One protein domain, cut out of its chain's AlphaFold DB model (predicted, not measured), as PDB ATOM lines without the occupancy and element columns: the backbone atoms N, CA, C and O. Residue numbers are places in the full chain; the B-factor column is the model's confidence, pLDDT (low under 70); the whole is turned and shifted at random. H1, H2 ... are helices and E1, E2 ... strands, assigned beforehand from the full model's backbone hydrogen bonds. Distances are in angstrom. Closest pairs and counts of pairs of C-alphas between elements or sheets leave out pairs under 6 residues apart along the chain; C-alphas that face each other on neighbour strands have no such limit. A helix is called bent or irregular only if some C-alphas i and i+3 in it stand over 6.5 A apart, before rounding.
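AT A GLANCE: This is residues 244 to 396 of the 447 residues of the protein "uncharacterized protein LOC108121183" of Drosophila bipectinata (UniProt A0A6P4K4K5). A long, twisted hairpin, E3 and E4, runs through the core of a four-stranded sheet, with E1 beside E4 and the short E2 beside E3. Helix H3 covers one face and H1 and H4 lie over the other, making three layers, while H2 sits by the hairpin's turn and H5 lies off the sheet beyond the hairpin's other end. The printed part has 153 residues, with five named helices and four named strands in the order H1 E1 H2 E2 H3 H4 E3 E4 H5; the class is mixed. The sheet's order is E1 - E4 - E3 - E2, all antiparallel. The whole is compact, with a radius of gyration of the C-alphas of 16.1 A, yet elongated in outline, spanning 53 by 30 by 27 A.

IN THESE COORDINATES: Find C-alpha 248 at (178.097, 130.818, 235.161); from there H1 runs 15.6 A to residue 258. Next come E1, residues 268 to 273, 15.7 A long, then H2, residues 285 to 293, and E2, residues 302 to 304. H3, residues 308 to 316, is only just irregular: C-alphas 309 and 312 are 6.6 A apart. H4 spans residues 332 to 338. E3, residues 353 to 363, is 31.2 A long, and E4, residues 366 to 378, is 33.5 A long and bends by 55 degrees at residue 370. H5, residues 383 to 394, runs 17.8 A and ends at C-alpha 394, (171.017, 126.747, 241.261).

HOW THE PARTS SIT: Look first at the strongly twisted sheet. In the hairpin E3 and E4, N 357 and O 373 are 2.9 A apart, within hydrogen-bond range. For E1 and E4 see N 270 and O 372, 2.9 A; for E2 and E3, N 304 and O 358, 2.9 A. H3 lies over E4 and E3 at a height of 8.6 A over the sheet; its closest C-alphas to E4 are those of Ile 315 and Val 369, 5.7 A. On the opposite face, H4 is only just over E3, with 3 C-alphas falling on it, at a height of 7.3 A. H1, on the same face as H4, runs across the strands at a height of 10.3 A. H2 only grazes the sheet with residues 286 to 291. H5 is not on the sheet. In H2 and H4 every O i to N i+4 pair is within hydrogen-bond range; H1 has 5 of 7, H3 3 of 5 and H5 6 of 8.

THE WHOLE: The two C-alphas farthest apart, Pro 285 and Pro 383, are 53.4 A apart. The printed part has no cut. The links E1 to H2, H3 to H4 and H4 to E3 are long. Look for pLDDT under 70 at residues 275 to 283, 321 to 322 and 324.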
ATOM      1  N   ARG A 244     176.218 143.989 239.211       96.88
ATOM      2  CA  ARG A 244     175.404 142.873 238.718       96.88
ATOM      3  C   ARG A 244     176.116 141.550 238.975       96.88
ATOM      4  O   ARG A 244     177.191 141.366 238.406       96.88
ATOM      5  N   PRO A 245     175.562 140.606 239.747       97.38
ATOM      6  CA  PRO A 245     176.131 139.264 239.803       97.38
ATOM      7  C   PRO A 245     176.054 138.597 238.422       97.38
ATOM      8  O   PRO A 245     175.007 138.623 237.772       97.38
ATOM      9  N   LEU A 246     177.159 137.999 237.976       97.00
ATOM     10  CA  LEU A 246     177.231 137.241 236.729       97.00
ATOM     11  C   LEU A 246     176.972 135.756 236.959       97.00
ATOM     12  O   LEU A 246     177.604 135.104 237.806       97.00
ATOM     13  N   ARG A 247     176.104 135.204 236.113       95.56
ATOM     14  CA  ARG A 247     175.809 133.772 236.066       95.56
ATOM     15  C   ARG A 247     176.944 132.998 235.399       95.56
ATOM     16  O   ARG A 247     177.685 133.539 234.578       95.56
ATOM     17  N   SER A 248     177.045 131.703 235.684       91.75
ATOM     18  CA  SER A 248     178.097 130.818 235.161       91.75
ATOM     19  C   SER A 248     178.284 130.891 233.641       91.75
ATOM     20  O   SER A 248     179.417 130.893 233.169       91.75
ATOM     21  N   HIS A 249     177.200 130.997 232.865       92.50
ATOM     22  CA  HIS A 249     177.283 131.099 231.402       92.50
ATOM     23  C   HIS A 249     177.820 132.458 230.923       92.50
ATOM     24  O   HIS A 249     178.513 132.529 229.909       92.50
ATOM     25  N   GLU A 250     177.554 133.539 231.656       95.31
ATOM     26  CA  GLU A 250     178.045 134.885 231.336       95.31
ATOM     27  C   GLU A 250     179.543 135.008 231.624       95.31
ATOM     28  O   GLU A 250     180.267 135.670 230.883       95.31
ATOM     29  N   ARG A 251     180.042 134.308 232.651       94.56
ATOM     30  CA  ARG A 251     181.473 134.301 233.004       94.56
ATOM     31  C   ARG A 251     182.350 133.811 231.860       94.56
ATOM     32  O   ARG A 251     183.384 134.411 231.601       94.56
ATOM     33  N   SER A 252     181.923 132.777 231.133       93.19
ATOM     34  CA  SER A 252     182.654 132.279 229.959       93.19
ATOM     35  C   SER A 252     182.849 133.361 228.895       93.19
ATOM     36  O   SER A 252     183.920 133.444 228.297       93.19
ATOM     37  N   HIS A 253     181.847 134.223 228.701       94.44
ATOM     38  CA  HIS A 253     181.939 135.351 227.775       94.44
ATOM     39  C   HIS A 253     182.911 136.415 228.287       94.44
ATOM     40  O   HIS A 253     183.664 136.979 227.497       94.44
ATOM     41  N   VAL A 254     182.948 136.657 229.602       94.56
ATOM     42  CA  VAL A 254     183.943 137.551 230.212       94.56
ATOM     43  C   VAL A 254     185.354 137.014 229.991       94.56
ATOM     44  O   VAL A 254     186.200 137.765 229.526       94.56
ATOM     45  N   TRP A 255     185.610 135.726 230.226       95.44
ATOM     46  CA  TRP A 255     186.941 135.138 230.013       95.44
ATOM     47  C   TRP A 255     187.368 135.171 228.546       95.44
ATOM     48  O   TRP A 255     188.522 135.472 228.254       95.44
ATOM     49  N   ALA A 256     186.434 134.935 227.621       94.56
ATOM     50  CA  ALA A 256     186.692 135.079 226.191       94.56
ATOM     51  C   ALA A 256     187.012 136.536 225.810       94.56
ATOM     52  O   ALA A 256     187.942 136.778 225.049       94.56
ATOM     53  N   LYS A 257     186.281 137.505 226.377       92.75
ATOM     54  CA  LYS A 257     186.485 138.942 226.134       92.75
ATOM     55  C   LYS A 257     187.794 139.464 226.730       92.75
ATOM     56  O   LYS A 257     188.453 140.300 226.122       92.75
ATOM     57  N   VAL A 258     188.142 138.998 227.926       93.38
ATOM     58  CA  VAL A 258     189.379 139.361 228.628       93.38
ATOM     59  C   VAL A 258     190.592 138.678 227.989       93.38
ATOM     60  O   VAL A 258     191.707 139.183 228.081       93.38
ATOM     61  N   GLY A 259     190.387 137.532 227.332       94.81
ATOM     62  CA  GLY A 259     191.458 136.715 226.760       94.81
ATOM     63  C   GLY A 259     192.260 135.943 227.812       94.81
ATOM     64  O   GLY A 259     193.226 135.267 227.472       94.81
ATOM     65  N   GLN A 260     191.864 136.027 229.083       95.38
ATOM     66  CA  GLN A 260     192.506 135.352 230.206       95.38
ATOM     67  C   GLN A 260     191.447 134.727 231.107       95.38
ATOM     68  O   GLN A 260     190.373 135.292 231.337       95.38
ATOM     69  N   ARG A 261     191.766 133.541 231.624       94.88
ATOM     70  CA  ARG A 261     190.923 132.792 232.551       94.88
ATOM     71  C   ARG A 261     191.697 132.582 233.852       94.88
ATOM     72  O   ARG A 261     192.856 132.170 233.768       94.88
ATOM     73  N   PRO A 262     191.079 132.825 235.019       94.31
ATOM     74  CA  PRO A 262     191.760 132.596 236.281       94.31
ATOM     75  C   PRO A 262     191.934 131.085 236.515       94.31
ATOM     76  O   PRO A 262     191.047 130.297 236.161       94.31
ATOM     77  N   LEU A 263     193.085 130.693 237.072       93.69
ATOM     78  CA  LEU A 263     193.401 129.307 237.441       93.69
ATOM     79  C   LEU A 263     192.407 128.782 238.479       93.69
ATOM     80  O   LEU A 263     191.719 127.786 238.242       93.69
ATOM     81  N   ASP A 264     192.285 129.518 239.581       92.56
ATOM     82  CA  ASP A 264     191.252 129.305 240.581       92.56
ATOM     83  C   ASP A 264     190.014 130.099 240.198       92.56
ATOM     84  O   ASP A 264     190.081 131.270 239.827       92.56
ATOM     85  N   ALA A 265     188.852 129.465 240.262       92.88
ATOM     86  CA  ALA A 265     187.642 130.118 239.814       92.88
ATOM     87  C   ALA A 265     187.024 130.970 240.942       92.88
ATOM     88  O   ALA A 265     186.830 130.457 242.046       92.88
ATOM     89  N   PRO A 266     186.689 132.249 240.689       96.44
ATOM     90  CA  PRO A 266     186.120 133.121 241.711       96.44
ATOM     91  C   PRO A 266     184.732 132.644 242.150       96.44
ATOM     92  O   PRO A 266     183.893 132.262 241.327       96.44
ATOM     93  N   ASN A 267     184.454 132.730 243.453       95.88
ATOM     94  CA  ASN A 267     183.160 132.346 244.019       95.88
ATOM     95  C   ASN A 267     182.038 133.220 243.445       95.88
ATOM     96  O   ASN A 267     180.989 132.706 243.036       95.88
ATOM     97  N   LEU A 268     182.292 134.531 243.358       97.12
ATOM     98  CA  LEU A 268     181.376 135.535 242.825       97.12
ATOM     99  C   LEU A 268     182.089 136.402 241.783       97.12
ATOM    100  O   LEU A 268     183.246 136.787 241.951       97.12
ATOM    101  N   VAL A 269     181.368 136.744 240.719       98.06
ATOM    102  CA  VAL A 269     181.826 137.691 239.699       98.06
ATOM    103  C   VAL A 269     180.756 138.752 239.538       98.06
ATOM    104  O   VAL A 269     179.597 138.412 239.307       98.06
ATOM    105  N   PHE A 270     181.139 140.022 239.638       98.12
ATOM    106  CA  PHE A 270     180.234 141.143 239.425       98.12
ATOM    107  C   PHE A 270     180.628 141.932 238.188       98.12
ATOM    108  O   PHE A 270     181.804 142.209 237.975       98.12
ATOM    109  N   GLN A 271     179.638 142.332 237.400       97.12
ATOM    110  CA  GLN A 271     179.781 143.372 236.392       97.12
ATOM    111  C   GLN A 271     179.470 144.725 237.030       97.12
ATOM    112  O   GLN A 271     178.438 144.886 237.683       97.12
ATOM    113  N   VAL A 272     180.353 145.693 236.820       95.31
ATOM    114  CA  VAL A 272     180.152 147.084 237.219       95.31
ATOM    115  C   VAL A 272     179.361 147.771 236.112       95.31
ATOM    116  O   VAL A 272     179.837 147.877 234.984       95.31
ATOM    117  N   VAL A 273     178.138 148.203 236.408       91.88
ATOM    118  CA  VAL A 273     177.230 148.775 235.407       91.88
ATOM    119  C   VAL A 273     176.783 150.172 235.831       91.88
ATOM    120  O   VAL A 273     176.456 150.409 236.995       91.88
ATOM    121  N   GLY A 274     176.777 151.108 234.882       79.38
ATOM    122  CA  GLY A 274     176.501 152.526 235.138       79.38
ATOM    123  C   GLY A 274     177.751 153.381 235.376       79.38
ATOM    124  O   GLY A 274     177.631 154.527 235.799       79.38
ATOM    125  N   GLY A 275     178.949 152.850 235.108       61.53
ATOM    126  CA  GLY A 275     180.168 153.654 235.050       61.53
ATOM    127  C   GLY A 275     180.296 154.339 233.688       61.53
ATOM    128  O   GLY A 275     180.737 153.713 232.735       61.53
ATOM    129  N   GLY A 276     179.921 155.615 233.598       57.31
ATOM    130  CA  GLY A 276     180.165 156.450 232.413       57.31
ATOM    131  C   GLY A 276     179.420 156.026 231.134       57.31
ATOM    132  O   GLY A 276     178.766 154.987 231.098       57.31
ATOM    133  N   PRO A 277     179.448 156.863 230.083       50.19
ATOM    134  CA  PRO A 277     178.749 156.568 228.840       50.19
ATOM    135  C   PRO A 277     179.354 155.322 228.178       50.19
ATOM    136  O   PRO A 277     180.553 155.278 227.911       50.19
ATOM    137  N   ASP A 278     178.500 154.344 227.863       51.69
ATOM    138  CA  ASP A 278     178.787 153.102 227.120       51.69
ATOM    139  C   ASP A 278     179.248 153.333 225.665       51.69
ATOM    140  O   ASP A 278     179.179 152.447 224.813       51.69
ATOM    141  N   SER A 279     179.739 154.531 225.351       50.91
ATOM    142  CA  SER A 279     180.342 154.842 224.070       50.91
ATOM    143  C   SER A 279     181.618 154.014 223.932       50.91
ATOM    144  O   SER A 279     182.675 154.377 224.450       50.91
ATOM    145  N   GLN A 280     181.515 152.887 223.227       52.81
ATOM    146  CA  GLN A 280     182.641 152.258 222.552       52.81
ATOM    147  C   GLN A 280     183.266 153.304 221.627       52.81
ATOM    148  O   GLN A 280     182.900 153.420 220.463       52.81
ATOM    149  N   VAL A 281     184.190 154.103 222.148       54.47
ATOM    150  CA  VAL A 281     185.106 154.866 221.309       54.47
ATOM    151  C   VAL A 281     186.383 154.043 221.249       54.47
ATOM    152  O   VAL A 281     187.401 154.359 221.865       54.47
ATOM    153  N   GLU A 282     186.285 152.900 220.567       57.38
ATOM    154  CA  GLU A 282     187.478 152.293 219.988       57.38
ATOM    155  C   GLU A 282     188.101 153.357 219.072       57.38
ATOM    156  O   GLU A 282     187.426 153.892 218.194       57.38
ATOM    157  N   GLY A 283     189.351 153.735 219.348       65.50
ATOM    158  CA  GLY A 283     190.047 154.804 218.628       65.50
ATOM    159  C   GLY A 283     189.958 156.200 219.254       65.50
ATOM    160  O   GLY A 283     190.209 157.180 218.559       65.50
ATOM    161  N   ASP A 284     189.616 156.334 220.542       78.62
ATOM    162  CA  ASP A 284     189.840 157.607 221.242       78.62
ATOM    163  C   ASP A 284     191.359 157.881 221.316       78.62
ATOM    164  O   ASP A 284     192.076 157.132 221.994       78.62
ATOM    165  N   PRO A 285     191.877 158.941 220.661       82.69
ATOM    166  CA  PRO A 285     193.307 159.250 220.668       82.69
ATOM    167  C   PRO A 285     193.837 159.509 222.084       82.69
ATOM    168  O   PRO A 285     195.026 159.317 222.348       82.69
ATOM    169  N   ALA A 286     192.970 159.902 223.023       83.81
ATOM    170  CA  ALA A 286     193.347 160.068 224.420       83.81
ATOM    171  C   ALA A 286     193.660 158.717 225.090       83.81
ATOM    172  O   ALA A 286     194.619 158.622 225.857       83.81
ATOM    173  N   ASN A 287     192.909 157.656 224.764       84.06
ATOM    174  CA  ASN A 287     193.217 156.305 225.243       84.06
ATOM    175  C   ASN A 287     194.550 155.822 224.673       84.06
ATOM    176  O   ASN A 287     195.351 155.259 225.413       84.06
ATOM    177  N   GLU A 288     194.804 156.060 223.383       86.00
ATOM    178  CA  GLU A 288     196.063 155.676 222.736       86.00
ATOM    179  C   GLU A 288     197.269 156.366 223.374       86.00
ATOM    180  O   GLU A 288     198.258 155.697 223.666       86.00
ATOM    181  N   ALA A 289     197.176 157.667 223.661       85.50
ATOM    182  CA  ALA A 289     198.250 158.418 224.307       85.50
ATOM    183  C   ALA A 289     198.575 157.883 225.711       85.50
ATOM    184  O   ALA A 289     199.744 157.675 226.040       85.50
ATOM    185  N   VAL A 290     197.545 157.613 226.521       85.56
ATOM    186  CA  VAL A 290     197.709 157.010 227.852       85.56
ATOM    187  C   VAL A 290     198.319 155.617 227.727       85.56
ATOM    188  O   VAL A 290     199.310 155.313 228.383       85.56
ATOM    189  N   CYS A 291     197.784 154.776 226.847       85.94
ATOM    190  CA  CYS A 291     198.277 153.416 226.662       85.94
ATOM    191  C   CYS A 291     199.737 153.391 226.185       85.94
ATOM    192  O   CYS A 291     200.546 152.639 226.726       85.94
ATOM    193  N   ALA A 292     200.109 154.277 225.257       86.50
ATOM    194  CA  ALA A 292     201.485 154.445 224.802       86.50
ATOM    195  C   ALA A 292     202.424 154.889 225.936       86.50
ATOM    196  O   ALA A 292     203.540 154.379 226.027       86.50
ATOM    197  N   ALA A 293     201.972 155.778 226.828       84.75
ATOM    198  CA  ALA A 293     202.752 156.210 227.989       84.75
ATOM    199  C   ALA A 293     203.063 155.058 228.963       84.75
ATOM    200  O   ALA A 293     204.145 155.033 229.546       84.75
ATOM    201  N   TYR A 294     202.158 154.079 229.089       79.19
ATOM    202  CA  TYR A 294     202.345 152.884 229.929       79.19
ATOM    203  C   TYR A 294     202.875 151.659 229.172       79.19
ATOM    204  O   TYR A 294     203.034 150.596 229.769       79.19
ATOM    205  N   GLY A 295     203.144 151.771 227.867       84.31
ATOM    206  CA  GLY A 295     203.594 150.641 227.048       84.31
ATOM    207  C   GLY A 295     202.566 149.507 226.932       84.31
ATOM    208  O   GLY A 295     202.946 148.345 226.809       84.31
ATOM    209  N   ILE A 296     201.273 149.831 226.992       86.50
ATOM    210  CA  ILE A 296     200.149 148.892 226.862       86.50
ATOM    211  C   ILE A 296     199.356 149.179 225.590       86.50
ATOM    212  O   ILE A 296     199.441 150.266 225.021       86.50
ATOM    213  N   THR A 297     198.568 148.210 225.124       85.69
ATOM    214  CA  THR A 297     197.644 148.446 224.008       85.69
ATOM    215  C   THR A 297     196.278 148.911 224.534       85.69
ATOM    216  O   THR A 297     195.859 148.458 225.599       85.69
ATOM    217  N   PRO A 298     195.529 149.753 223.796       79.12
ATOM    218  CA  PRO A 298     194.195 150.220 224.210       79.12
ATOM    219  C   PRO A 298     193.159 149.116 224.461       79.12
ATOM    220  O   PRO A 298     192.194 149.316 225.196       79.12
ATOM    221  N   SER A 299     193.351 147.942 223.860       82.06
ATOM    222  CA  SER A 299     192.503 146.763 224.053       82.06
ATOM    223  C   SER A 299     192.936 145.878 225.229       82.06
ATOM    224  O   SER A 299     192.261 144.889 225.519       82.06
ATOM    225  N   THR A 300     194.042 146.206 225.906       89.25
ATOM    226  CA  THR A 300     194.558 145.421 227.032       89.25
ATOM    227  C   THR A 300     193.689 145.610 228.272       89.25
ATOM    228  O   THR A 300     193.385 146.729 228.687       89.25
ATOM    229  N   TRP A 301     193.331 144.492 228.897       94.19
ATOM    230  CA  TRP A 301     192.717 144.471 230.219       94.19
ATOM    231  C   TRP A 301     193.792 144.557 231.296       94.19
ATOM    232  O   TRP A 301     194.823 143.893 231.207       94.19
ATOM    233  N   LEU A 302     193.532 145.364 232.320       95.12
ATOM    234  CA  LEU A 302     194.410 145.519 233.475       95.12
ATOM    235  C   LEU A 302     193.727 144.952 234.713       95.12
ATOM    236  O   LEU A 302     192.512 145.059 234.867       95.12
ATOM    237  N   PHE A 303     194.505 144.375 235.616       96.62
ATOM    238  CA  PHE A 303     194.001 143.736 236.822       96.62
ATOM    239  C   PHE A 303     194.556 144.442 238.048       96.62
ATOM    240  O   PHE A 303     195.765 144.454 238.280       96.62
ATOM    241  N   TYR A 304     193.672 145.038 238.838       96.56
ATOM    242  CA  TYR A 304     194.035 145.622 240.118       96.56
ATOM    243  C   TYR A 304     193.998 144.548 241.205       96.56
ATOM    244  O   TYR A 304     192.983 143.869 241.382       96.56
ATOM    245  N   SER A 305     195.112 144.423 241.924       95.44
ATOM    246  CA  SER A 305     195.346 143.410 242.969       95.44
ATOM    247  C   SER A 305     195.716 144.018 244.325       95.44
ATOM    248  O   SER A 305     196.249 143.328 245.183       95.44
ATOM    249  N   GLY A 306     195.466 145.317 244.506       92.94
ATOM    250  CA  GLY A 306     195.795 146.012 245.745       92.94
ATOM    251  C   GLY A 306     194.764 145.806 246.855       92.94
ATOM    252  O   GLY A 306     193.951 144.883 246.844       92.94
ATOM    253  N   GLU A 307     194.815 146.706 247.831       93.56
ATOM    254  CA  GLU A 307     193.951 146.679 249.005       93.56
ATOM    255  C   GLU A 307     192.470 146.862 248.639       93.56
ATOM    256  O   GLU A 307     192.082 147.666 247.789       93.56
ATOM    257  N   MET A 308     191.611 146.107 249.320       93.38
ATOM    258  CA  MET A 308     190.177 146.082 249.029       93.38
ATOM    259  C   MET A 308     189.470 147.406 249.377       93.38
ATOM    260  O   MET A 308     188.419 147.722 248.819       93.38
ATOM    261  N   ASP A 309     190.045 148.194 250.284       93.31
ATOM    262  CA  ASP A 309     189.541 149.512 250.673       93.31
ATOM    263  C   ASP A 309     189.592 150.547 249.536       93.31
ATOM    264  O   ASP A 309     188.798 151.484 249.518       93.31
ATOM    265  N   ALA A 310     190.464 150.369 248.545       92.50
ATOM    266  CA  ALA A 310     190.545 151.240 247.378       92.50
ATOM    267  C   ALA A 310     189.477 150.919 246.321       92.50
ATOM    268  O   ALA A 310     189.169 151.749 245.468       92.50
ATOM    269  N   LEU A 311     188.856 149.739 246.374       93.25
ATOM    270  CA  LEU A 311     187.939 149.302 245.322       93.25
ATOM    271  C   LEU A 311     186.645 150.113 245.274       93.25
ATOM    272  O   LEU A 311     186.159 150.386 244.180       93.25
ATOM    273  N   TYR A 312     186.081 150.513 246.421       93.00
ATOM    274  CA  TYR A 312     184.885 151.361 246.415       93.00
ATOM    275  C   TYR A 312     185.149 152.706 245.722       93.00
ATOM    276  O   TYR A 312     184.435 153.008 244.770       93.00
ATOM    277  N   PRO A 313     186.155 153.519 246.103       90.00
ATOM    278  CA  PRO A 313     186.401 154.767 245.388       90.00
ATOM    279  C   PRO A 313     186.732 154.541 243.907       90.00
ATOM    280  O   PRO A 313     186.186 155.263 243.077       90.00
ATOM    281  N   MET A 314     187.479 153.484 243.562       90.31
ATOM    282  CA  MET A 314     187.778 153.141 242.164       90.31
ATOM    283  C   MET A 314     186.533 152.821 241.322       90.31
ATOM    284  O   MET A 314     186.494 153.146 240.135       90.31
ATOM    285  N   ILE A 315     185.501 152.177 241.889       91.06
ATOM    286  CA  ILE A 315     184.237 151.970 241.155       91.06
ATOM    287  C   ILE A 315     183.419 153.262 241.064       91.06
ATOM    288  O   ILE A 315     182.649 153.434 240.127       91.06
ATOM    289  N   CYS A 316     183.545 154.161 242.039       87.81
ATOM    290  CA  CYS A 316     182.746 155.379 242.125       87.81
ATOM    291  C   CYS A 316     183.264 156.487 241.200       87.81
ATOM    292  O   CYS A 316     182.464 157.227 240.624       87.81
ATOM    293  N   ALA A 317     184.583 156.602 241.066       84.06
ATOM    294  CA  ALA A 317     185.248 157.602 240.253       84.06
ATOM    295  C   ALA A 317     186.341 156.929 239.405       84.06
ATOM    296  O   ALA A 317     187.195 156.244 239.964       84.06
ATOM    297  N   PRO A 318     186.347 157.125 238.073       79.81
ATOM    298  CA  PRO A 318     187.431 156.630 237.236       79.81
ATOM    299  C   PRO A 318     188.754 157.275 237.658       79.81
ATOM    300  O   PRO A 318     188.841 158.508 237.723       79.81
ATOM    301  N   GLU A 319     189.754 156.441 237.922       80.25
ATOM    302  CA  GLU A 319     191.071 156.862 238.404       80.25
ATOM    303  C   GLU A 319     192.008 157.219 237.249       80.25
ATOM    304  O   GLU A 319     191.820 156.795 236.104       80.25
ATOM    305  N   ASP A 320     193.044 157.996 237.551       76.50
ATOM    306  CA  ASP A 320     194.159 158.185 236.625       76.50
ATOM    307  C   ASP A 320     195.057 156.935 236.676       76.50
ATOM    308  O   ASP A 320     195.557 156.602 237.756       76.50
ATOM    309  N   PRO A 321     195.281 156.226 235.552       67.12
ATOM    310  CA  PRO A 321     196.167 155.062 235.525       67.12
ATOM    311  C   PRO A 321     197.614 155.380 235.940       67.12
ATOM    312  O   PRO A 321     198.358 154.449 236.235       67.12
ATOM    313  N   GLY A 322     198.009 156.659 235.977       61.03
ATOM    314  CA  GLY A 322     199.342 157.117 236.375       61.03
ATOM    315  C   GLY A 322     199.591 157.348 237.844       61.03
ATOM    316  O   GLY A 322     200.691 157.761 238.207       61.03
ATOM    317  N   GLN A 323     198.604 157.110 238.702       71.06
ATOM    318  CA  GLN A 323     198.855 157.167 240.133       71.06
ATOM    319  C   GLN A 323     199.842 156.061 240.523       71.06
ATOM    320  O   GLN A 323     199.537 154.875 240.388       71.06
ATOM    321  N   GLU A 324     201.009 156.459 241.038       58.94
ATOM    322  CA  GLU A 324     202.124 155.570 241.418       58.94
ATOM    323  C   GLU A 324     201.725 154.459 242.411       58.94
ATOM    324  O   GLU A 324     202.437 153.470 242.564       58.94
ATOM    325  N   GLU A 325     200.571 154.586 243.069       72.25
ATOM    326  CA  GLU A 325     200.074 153.643 244.072       72.25
ATOM    327  C   GLU A 325     199.183 152.516 243.506       72.25
ATOM    328  O   GLU A 325     198.814 151.595 244.243       72.25
ATOM    329  N   LEU A 326     198.808 152.552 242.219       82.12
ATOM    330  CA  LEU A 326     197.913 151.544 241.641       82.12
ATOM    331  C   LEU A 326     198.678 150.271 241.250       82.12
ATOM    332  O   LEU A 326     199.421 150.224 240.274       82.12
ATOM    333  N   GLN A 327     198.434 149.187 241.990       88.19
ATOM    334  CA  GLN A 327     199.013 147.861 241.737       88.19
ATOM    335  C   GLN A 327     198.317 147.142 240.567       88.19
ATOM    336  O   GLN A 327     197.586 146.161 240.756       88.19
ATOM    337  N   LEU A 328     198.535 147.646 239.351       92.50
ATOM    338  CA  LEU A 328     197.992 147.087 238.112       92.50
ATOM    339  C   LEU A 328     198.901 145.987 237.554       92.50
ATOM    340  O   LEU A 328     200.122 146.121 237.512       92.50
ATOM    341  N   GLN A 329     198.290 144.894 237.111       93.94
ATOM    342  CA  GLN A 329     198.944 143.761 236.460       93.94
ATOM    343  C   GLN A 329     198.322 143.523 235.081       93.94
ATOM    344  O   GLN A 329     197.142 143.805 234.875       93.94
ATOM    345  N   GLN A 330     199.096 142.976 234.145       94.19
ATOM    346  CA  GLN A 330     198.586 142.535 232.835       94.19
ATOM    347  C   GLN A 330     198.213 141.049 232.818       94.19
ATOM    348  O   GLN A 330     197.496 140.616 231.923       94.19
ATOM    349  N   ASP A 331     198.694 140.270 233.791       96.06
ATOM    350  CA  ASP A 331     198.371 138.852 233.948       96.06
ATOM    351  C   ASP A 331     197.375 138.679 235.101       96.06
ATOM    352  O   ASP A 331     197.627 139.097 236.237       96.06
ATOM    353  N   LEU A 332     196.232 138.069 234.791       96.81
ATOM    354  CA  LEU A 332     195.149 137.829 235.733       96.81
ATOM    355  C   LEU A 332     195.570 136.899 236.872       96.81
ATOM    356  O   LEU A 332     195.189 137.131 238.015       96.81
ATOM    357  N   ASN A 333     196.349 135.857 236.592       96.94
ATOM    358  CA  ASN A 333     196.759 134.898 237.615       96.94
ATOM    359  C   ASN A 333     197.761 135.531 238.577       96.94
ATOM    360  O   ASN A 333     197.605 135.403 239.787       96.94
ATOM    361  N   VAL A 334     198.698 136.327 238.053       96.88
ATOM    362  CA  VAL A 334     199.613 137.118 238.892       96.88
ATOM    363  C   VAL A 334     198.836 138.093 239.780       96.88
ATOM    364  O   VAL A 334     199.177 138.266 240.950       96.88
ATOM    365  N   ALA A 335     197.775 138.715 239.259       97.00
ATOM    366  CA  ALA A 335     196.904 139.579 240.051       97.00
ATOM    367  C   ALA A 335     196.154 138.805 241.147       97.00
ATOM    368  O   ALA A 335     196.076 139.274 242.280       97.00
ATOM    369  N   CYS A 336     195.632 137.615 240.838       96.00
ATOM    370  CA  CYS A 336     194.964 136.745 241.809       96.00
ATOM    371  C   CYS A 336     195.905 136.278 242.929       96.00
ATOM    372  O   CYS A 336     195.487 136.238 244.089       96.00
ATOM    373  N   ASP A 337     197.160 135.966 242.601       95.62
ATOM    374  CA  ASP A 337     198.177 135.534 243.567       95.62
ATOM    375  C   ASP A 337     198.620 136.674 244.490       95.62
ATOM    376  O   ASP A 337     198.912 136.453 245.666       95.62
ATOM    377  N   ARG A 338     198.659 137.905 243.967       96.06
ATOM    378  CA  ARG A 338     199.048 139.103 244.727       96.06
ATOM    379  C   ARG A 338     197.914 139.707 245.545       96.06
ATOM    380  O   ARG A 338     198.202 140.414 246.506       96.06
ATOM    381  N   ALA A 339     196.660 139.433 245.187       96.06
ATOM    382  CA  ALA A 339     195.503 140.013 245.853       96.06
ATOM    383  C   ALA A 339     195.464 139.631 247.348       96.06
ATOM    384  O   ALA A 339     195.309 138.446 247.675       96.06
ATOM    385  N   PRO A 340     195.567 140.606 248.272       95.75
ATOM    386  CA  PRO A 340     195.604 140.323 249.697       95.75
ATOM    387  C   PRO A 340     194.242 139.833 250.189       95.75
ATOM    388  O   PRO A 340     193.181 140.296 249.761       95.75
ATOM    389  N   ALA A 341     194.263 138.879 251.122       95.81
ATOM    390  CA  ALA A 341     193.059 138.501 251.846       95.81
ATOM    391  C   ALA A 341     192.734 139.594 252.867       95.81
ATOM    392  O   ALA A 341     193.564 139.929 253.712       95.81
ATOM    393  N   CYS A 342     191.519 140.126 252.807       93.56
ATOM    394  CA  CYS A 342     191.062 141.192 253.681       93.56
ATOM    395  C   CYS A 342     189.911 140.698 254.562       93.56
ATOM    396  O   CYS A 342     189.039 139.952 254.105       93.56
ATOM    397  N   ALA A 343     189.912 141.108 255.831       92.62
ATOM    398  CA  ALA A 343     188.755 140.965 256.702       92.62
ATOM    399  C   ALA A 343     187.776 142.103 256.400       92.62
ATOM    400  O   ALA A 343     188.106 143.279 256.546       92.62
ATOM    401  N   CYS A 344     186.576 141.744 255.963       90.00
ATOM    402  CA  CYS A 344     185.609 142.695 255.433       90.00
ATOM    403  C   CYS A 344     184.499 142.948 256.448       90.00
ATOM    404  O   CYS A 344     184.637 142.735 257.654       90.00
ATOM    405  N   TRP A 345     183.339 143.367 255.953       93.75
ATOM    406  CA  TRP A 345     182.138 143.388 256.763       93.75
ATOM    407  C   TRP A 345     181.756 141.955 257.160       93.75
ATOM    408  O   TRP A 345     181.241 141.199 256.343       93.75
ATOM    409  N   GLY A 346     181.972 141.576 258.424       91.19
ATOM    410  CA  GLY A 346     181.693 140.218 258.926       91.19
ATOM    411  C   GLY A 346     180.226 139.776 258.802       91.19
ATOM    412  O   GLY A 346     179.896 138.612 259.031       91.19
ATOM    413  N   GLN A 347     179.342 140.705 258.437       92.06
ATOM    414  CA  GLN A 347     177.929 140.474 258.172       92.06
ATOM    415  C   GLN A 347     177.595 140.256 256.687       92.06
ATOM    416  O   GLN A 347     176.445 139.935 256.394       92.06
ATOM    417  N   SER A 348     178.577 140.384 255.790       94.81
ATOM    418  CA  SER A 348     178.412 140.267 254.341       94.81
ATOM    419  C   SER A 348     178.031 138.851 253.908       94.81
ATOM    420  O   SER A 348     178.568 137.848 254.390       94.81
ATOM    421  N   LEU A 349     177.125 138.789 252.936       95.19
ATOM    422  CA  LEU A 349     176.737 137.578 252.219       95.19
ATOM    423  C   LEU A 349     177.844 137.089 251.268       95.19
ATOM    424  O   LEU A 349     177.864 135.912 250.920       95.19
ATOM    425  N   CYS A 350     178.778 137.964 250.875       95.12
ATOM    426  CA  CYS A 350     179.946 137.613 250.056       95.12
ATOM    427  C   CYS A 350     181.041 136.866 250.845       95.12
ATOM    428  O   CYS A 350     181.913 136.235 250.244       95.12
ATOM    429  N   GLY A 351     181.009 136.943 252.179       93.75
ATOM    430  CA  GLY A 351     182.002 136.353 253.077       93.75
ATOM    431  C   GLY A 351     182.584 137.363 254.064       93.75
ATOM    432  O   GLY A 351     182.547 138.572 253.844       93.75
ATOM    433  N   SER A 352     183.133 136.860 255.170       92.12
ATOM    434  CA  SER A 352     183.773 137.694 256.196       92.12
ATOM    435  C   SER A 352     185.251 137.954 255.909       92.12
ATOM    436  O   SER A 352     185.793 138.959 256.363       92.12
ATOM    437  N   VAL A 353     185.901 137.047 255.174       95.00
ATOM    438  CA  VAL A 353     187.279 137.198 254.693       95.00
ATOM    439  C   VAL A 353     187.307 136.833 253.219       95.00
ATOM    440  O   VAL A 353     186.876 135.736 252.848       95.00
ATOM    441  N   LEU A 354     187.797 137.738 252.378       95.94
ATOM    442  CA  LEU A 354     187.839 137.547 250.928       95.94
ATOM    443  C   LEU A 354     189.048 138.234 250.294       95.94
ATOM    444  O   LEU A 354     189.635 139.150 250.863       95.94
ATOM    445  N   ARG A 355     189.410 137.763 249.103       96.31
ATOM    446  CA  ARG A 355     190.307 138.441 248.164       96.31
ATOM    447  C   ARG A 355     189.460 139.014 247.039       96.31
ATOM    448  O   ARG A 355     188.480 138.384 246.627       96.31
ATOM    449  N   CYS A 356     189.830 140.182 246.529       97.25
ATOM    450  CA  CYS A 356     189.131 140.789 245.406       97.25
ATOM    451  C   CYS A 356     190.116 141.285 244.348       97.25
ATOM    452  O   CYS A 356     191.105 141.932 244.675       97.25
ATOM    453  N   VAL A 357     189.825 140.975 243.084       97.88
ATOM    454  CA  VAL A 357     190.564 141.476 241.920       97.88
ATOM    455  C   VAL A 357     189.609 142.300 241.072       97.88
ATOM    456  O   VAL A 357     188.541 141.817 240.683       97.88
ATOM    457  N   ALA A 358     189.989 143.537 240.769       97.50
ATOM    458  CA  ALA A 358     189.248 144.379 239.837       97.50
ATOM    459  C   ALA A 358     189.794 144.192 238.419       97.50
ATOM    460  O   ALA A 358     190.994 144.306 238.183       97.50
ATOM    461  N   VAL A 359     188.900 143.913 237.471       96.94
ATOM    462  CA  VAL A 359     189.204 143.868 236.038       96.94
ATOM    463  C   VAL A 359     188.879 145.234 235.459       96.94
ATOM    464  O   VAL A 359     187.716 145.653 235.438       96.94
ATOM    465  N   CYS A 360     189.910 145.917 234.995       95.00
ATOM    466  CA  CYS A 360     189.873 147.302 234.573       95.00
ATOM    467  C   CYS A 360     190.135 147.439 233.074       95.00
ATOM    468  O   CYS A 360     190.861 146.650 232.466       95.00
ATOM    469  N   GLN A 361     189.578 148.496 232.497       91.44
ATOM    470  CA  GLN A 361     189.844 148.927 231.134       91.44
ATOM    471  C   GLN A 361     190.109 150.431 231.132       91.44
ATOM    472  O   GLN A 361     189.485 151.172 231.892       91.44
ATOM    473  N   ILE A 362     191.016 150.889 230.271       88.81
ATOM    474  CA  ILE A 362     191.218 152.322 230.056       88.81
ATOM    475  C   ILE A 362     190.135 152.827 229.105       88.81
ATOM    476  O   ILE A 362     189.980 152.314 227.996       88.81
ATOM    477  N   ARG A 363     189.368 153.822 229.550       86.00
ATOM    478  CA  ARG A 363     188.340 154.504 228.762       86.00
ATOM    479  C   ARG A 363     188.383 155.997 229.048       86.00
ATOM    480  O   ARG A 363     188.474 156.394 230.205       86.00
ATOM    481  N   GLN A 364     188.292 156.817 228.003       84.50
ATOM    482  CA  GLN A 364     188.360 158.280 228.102       84.50
ATOM    483  C   GLN A 364     189.594 158.750 228.894       84.50
ATOM    484  O   GLN A 364     189.490 159.598 229.781       84.50
ATOM    485  N   ALA A 365     190.752 158.140 228.618       85.12
ATOM    486  CA  ALA A 365     192.021 158.359 229.313       85.12
ATOM    487  C   ALA A 365     191.993 158.079 230.831       85.12
ATOM    488  O   ALA A 365     192.860 158.554 231.562       85.12
ATOM    489  N   ARG A 366     191.021 157.302 231.325       88.12
ATOM    490  CA  ARG A 366     190.896 156.939 232.743       88.12
ATOM    491  C   ARG A 366     190.753 155.442 232.943       88.12
ATOM    492  O   ARG A 366     190.203 154.735 232.102       88.12
ATOM    493  N   LEU A 367     191.231 154.962 234.081       89.75
ATOM    494  CA  LEU A 367     191.075 153.584 234.503       89.75
ATOM    495  C   LEU A 367     189.655 153.376 235.037       89.75
ATOM    496  O   LEU A 367     189.252 153.983 236.029       89.75
ATOM    497  N   GLN A 368     188.909 152.486 234.394       91.25
ATOM    498  CA  GLN A 368     187.563 152.129 234.804       91.25
ATOM    499  C   GLN A 368     187.492 150.662 235.217       91.25
ATOM    500  O   GLN A 368     187.869 149.774 234.452       91.25
ATOM    501  N   VAL A 369     186.932 150.397 236.396       94.06
ATOM    502  CA  VAL A 369     186.617 149.033 236.835       94.06
ATOM    503  C   VAL A 369     185.385 148.531 236.079       94.06
ATOM    504  O   VAL A 369     184.318 149.142 236.136       94.06
ATOM    505  N   CYS A 370     185.524 147.415 235.367       94.69
ATOM    506  CA  CYS A 370     184.448 146.788 234.593       94.69
ATOM    507  C   CYS A 370     183.886 145.539 235.276       94.69
ATOM    508  O   CYS A 370     182.682 145.283 235.198       94.69
ATOM    509  N   TYR A 371     184.741 144.760 235.944       97.38
ATOM    510  CA  TYR A 371     184.328 143.568 236.682       97.38
ATOM    511  C   TYR A 371     185.050 143.465 238.024       97.38
ATOM    512  O   TYR A 371     186.165 143.957 238.176       97.38
ATOM    513  N   LEU A 372     184.424 142.787 238.981       98.00
ATOM    514  CA  LEU A 372     185.016 142.425 240.267       98.00
ATOM    515  C   LEU A 372     184.983 140.910 240.424       98.00
ATOM    516  O   LEU A 372     183.923 140.293 240.291       98.00
ATOM    517  N   LEU A 373     186.136 140.322 240.714       97.94
ATOM    518  CA  LEU A 373     186.289 138.900 240.999       97.94
ATOM    519  C   LEU A 373     186.455 138.747 242.508       97.94
ATOM    520  O   LEU A 373     187.382 139.323 243.074       97.94
ATOM    521  N   ILE A 374     185.563 138.007 243.161       97.50
ATOM    522  CA  ILE A 374     185.608 137.781 244.608       97.50
ATOM    523  C   ILE A 374     185.934 136.316 244.884       97.50
ATOM    524  O   ILE A 374     185.217 135.412 244.444       97.50
ATOM    525  N   TYR A 375     186.993 136.114 245.662       96.69
ATOM    526  CA  TYR A 375     187.433 134.823 246.174       96.69
ATOM    527  C   TYR A 375     187.201 134.796 247.679       96.69
ATOM    528  O   TYR A 375     187.926 135.425 248.454       96.69
ATOM    529  N   THR A 376     186.163 134.094 248.104       94.50
ATOM    530  CA  THR A 376     185.809 133.982 249.509       94.50
ATOM    531  C   THR A 376     186.728 132.980 250.195       94.50
ATOM    532  O   THR A 376     186.790 131.817 249.817       94.50
ATOM    533  N   VAL A 377     187.427 133.436 251.232       93.19
ATOM    534  CA  VAL A 377     188.314 132.598 252.051       93.19
ATOM    535  C   VAL A 377     187.550 132.024 253.244       93.19
ATOM    536  O   VAL A 377     187.736 130.866 253.606       93.19
ATOM    537  N   ALA A 378     186.668 132.826 253.848       90.38
ATOM    538  CA  ALA A 378     185.832 132.403 254.965       90.38
ATOM    539  C   ALA A 378     184.386 132.882 254.790       90.38
ATOM    540  O   ALA A 378     184.116 134.078 254.643       90.38
ATOM    541  N   MET A 379     183.455 131.927 254.842       84.50
ATOM    542  CA  MET A 379     182.015 132.180 254.818       84.50
ATOM    543  C   MET A 379     181.465 132.404 256.228       84.50
ATOM    544  O   MET A 379     181.895 131.775 257.197       84.50
ATOM    545  N   SER A 380     180.444 133.254 256.332       80.12
ATOM    546  CA  SER A 380     179.685 133.429 257.571       80.12
ATOM    547  C   SER A 380     178.876 132.160 257.870       80.12
ATOM    548  O   SER A 380     178.126 131.682 257.023       80.12
ATOM    549  N   GLN A 381     178.990 131.590 259.074       77.44
ATOM    550  CA  GLN A 381     178.356 130.304 259.423       77.44
ATOM    551  C   GLN A 381     176.844 130.398 259.715       77.44
ATOM    552  O   GLN A 381     176.314 129.694 260.576       77.44
ATOM    553  N   ARG A 382     176.106 131.266 259.022       80.81
ATOM    554  CA  ARG A 382     174.683 131.479 259.316       80.81
ATOM    555  C   ARG A 382     173.811 130.381 258.713       80.81
ATOM    556  O   ARG A 382     173.961 130.077 257.530       80.81
ATOM    557  N   PRO A 383     172.827 129.853 259.462       76.75
ATOM    558  CA  PRO A 383     171.937 128.811 258.952       76.75
ATOM    559  C   PRO A 383     171.141 129.295 257.732       76.75
ATOM    560  O   PRO A 383     171.098 128.613 256.717       76.75
ATOM    561  N   ASN A 384     170.619 130.525 257.787       82.69
ATOM    562  CA  ASN A 384     169.856 131.138 256.694       82.69
ATOM    563  C   ASN A 384     170.689 131.406 255.431       82.69
ATOM    564  O   ASN A 384     170.126 131.565 254.352       82.69
ATOM    565  N   LEU A 385     172.017 131.502 255.560       84.75
ATOM    566  CA  LEU A 385     172.888 131.747 254.416       84.75
ATOM    567  C   LEU A 385     173.018 130.488 253.557       84.75
ATOM    568  O   LEU A 385     173.083 130.599 252.342       84.75
ATOM    569  N   ARG A 386     172.995 129.292 254.159       85.88
ATOM    570  CA  ARG A 386     173.140 128.028 253.417       85.88
ATOM    571  C   ARG A 386     172.017 127.803 252.409       85.88
ATOM    572  O   ARG A 386     172.290 127.368 251.298       85.88
ATOM    573  N   GLU A 387     170.783 128.110 252.793       88.81
ATOM    574  CA  GLU A 387     169.619 128.002 251.907       88.81
ATOM    575  C   GLU A 387     169.748 128.965 250.721       88.81
ATOM    576  O   GLU A 387     169.701 128.541 249.569       88.81
ATOM    577  N   LEU A 388     170.061 130.233 251.007       88.88
ATOM    578  CA  LEU A 388     170.277 131.270 249.995       88.88
ATOM    579  C   LEU A 388     171.446 130.938 249.052       88.88
ATOM    580  O   LEU A 388     171.376 131.170 247.849       88.88
ATOM    581  N   MET A 389     172.528 130.362 249.582       87.94
ATOM    582  CA  MET A 389     173.651 129.894 248.770       87.94
ATOM    583  C   MET A 389     173.236 128.750 247.844       87.94
ATOM    584  O   MET A 389     173.697 128.701 246.706       87.94
ATOM    585  N   GLY A 390     172.358 127.855 248.306       89.19
ATOM    586  CA  GLY A 390     171.772 126.803 247.480       89.19
ATOM    587  C   GLY A 390     170.971 127.373 246.310       89.19
ATOM    588  O   GLY A 390     171.165 126.937 245.176       89.19
ATOM    589  N   GLU A 391     170.144 128.391 246.558       91.88
ATOM    590  CA  GLU A 391     169.405 129.116 245.512       91.88
ATOM    591  C   GLU A 391     170.365 129.762 244.500       91.88
ATOM    592  O   GLU A 391     170.275 129.515 243.299       91.88
ATOM    593  N   TRP A 392     171.368 130.510 244.966       92.06
ATOM    594  CA  TRP A 392     172.347 131.154 244.081       92.06
ATOM    595  C   TRP A 392     173.221 130.168 243.316       92.06
ATOM    596  O   TRP A 392     173.667 130.466 242.207       92.06
ATOM    597  N   GLN A 393     173.477 128.993 243.875       91.75
ATOM    598  CA  GLN A 393     174.161 127.922 243.170       91.75
ATOM    599  C   GLN A 393     173.282 127.350 242.049       91.75
ATOM    600  O   GLN A 393     173.785 127.116 240.949       91.75
ATOM    601  N   GLN A 394     171.976 127.174 242.289       91.44
ATOM    602  CA  GLN A 394     171.017 126.747 241.261       91.44
ATOM    603  C   GLN A 394     170.875 127.789 240.146       91.44
ATOM    604  O   GLN A 394     170.823 127.434 238.970       91.44
ATOM    605  N   GLU A 395     170.900 129.076 240.492       91.75
ATOM    606  CA  GLU A 395     170.883 130.184 239.529       91.75
ATOM    607  C   GLU A 395     172.226 130.380 238.794       91.75
ATOM    608  O   GLU A 395     172.321 131.172 237.851       91.75
ATOM    609  N   GLY A 396     173.281 129.675 239.214       89.69
ATOM    610  CA  GLY A 396     174.635 129.813 238.675       89.69
ATOM    611  C   GLY A 396     175.327 131.126 239.057       89.69
ATOM    612  O   GLY A 396     176.283 131.523 238.395       89.69
TER     613      GLY A 396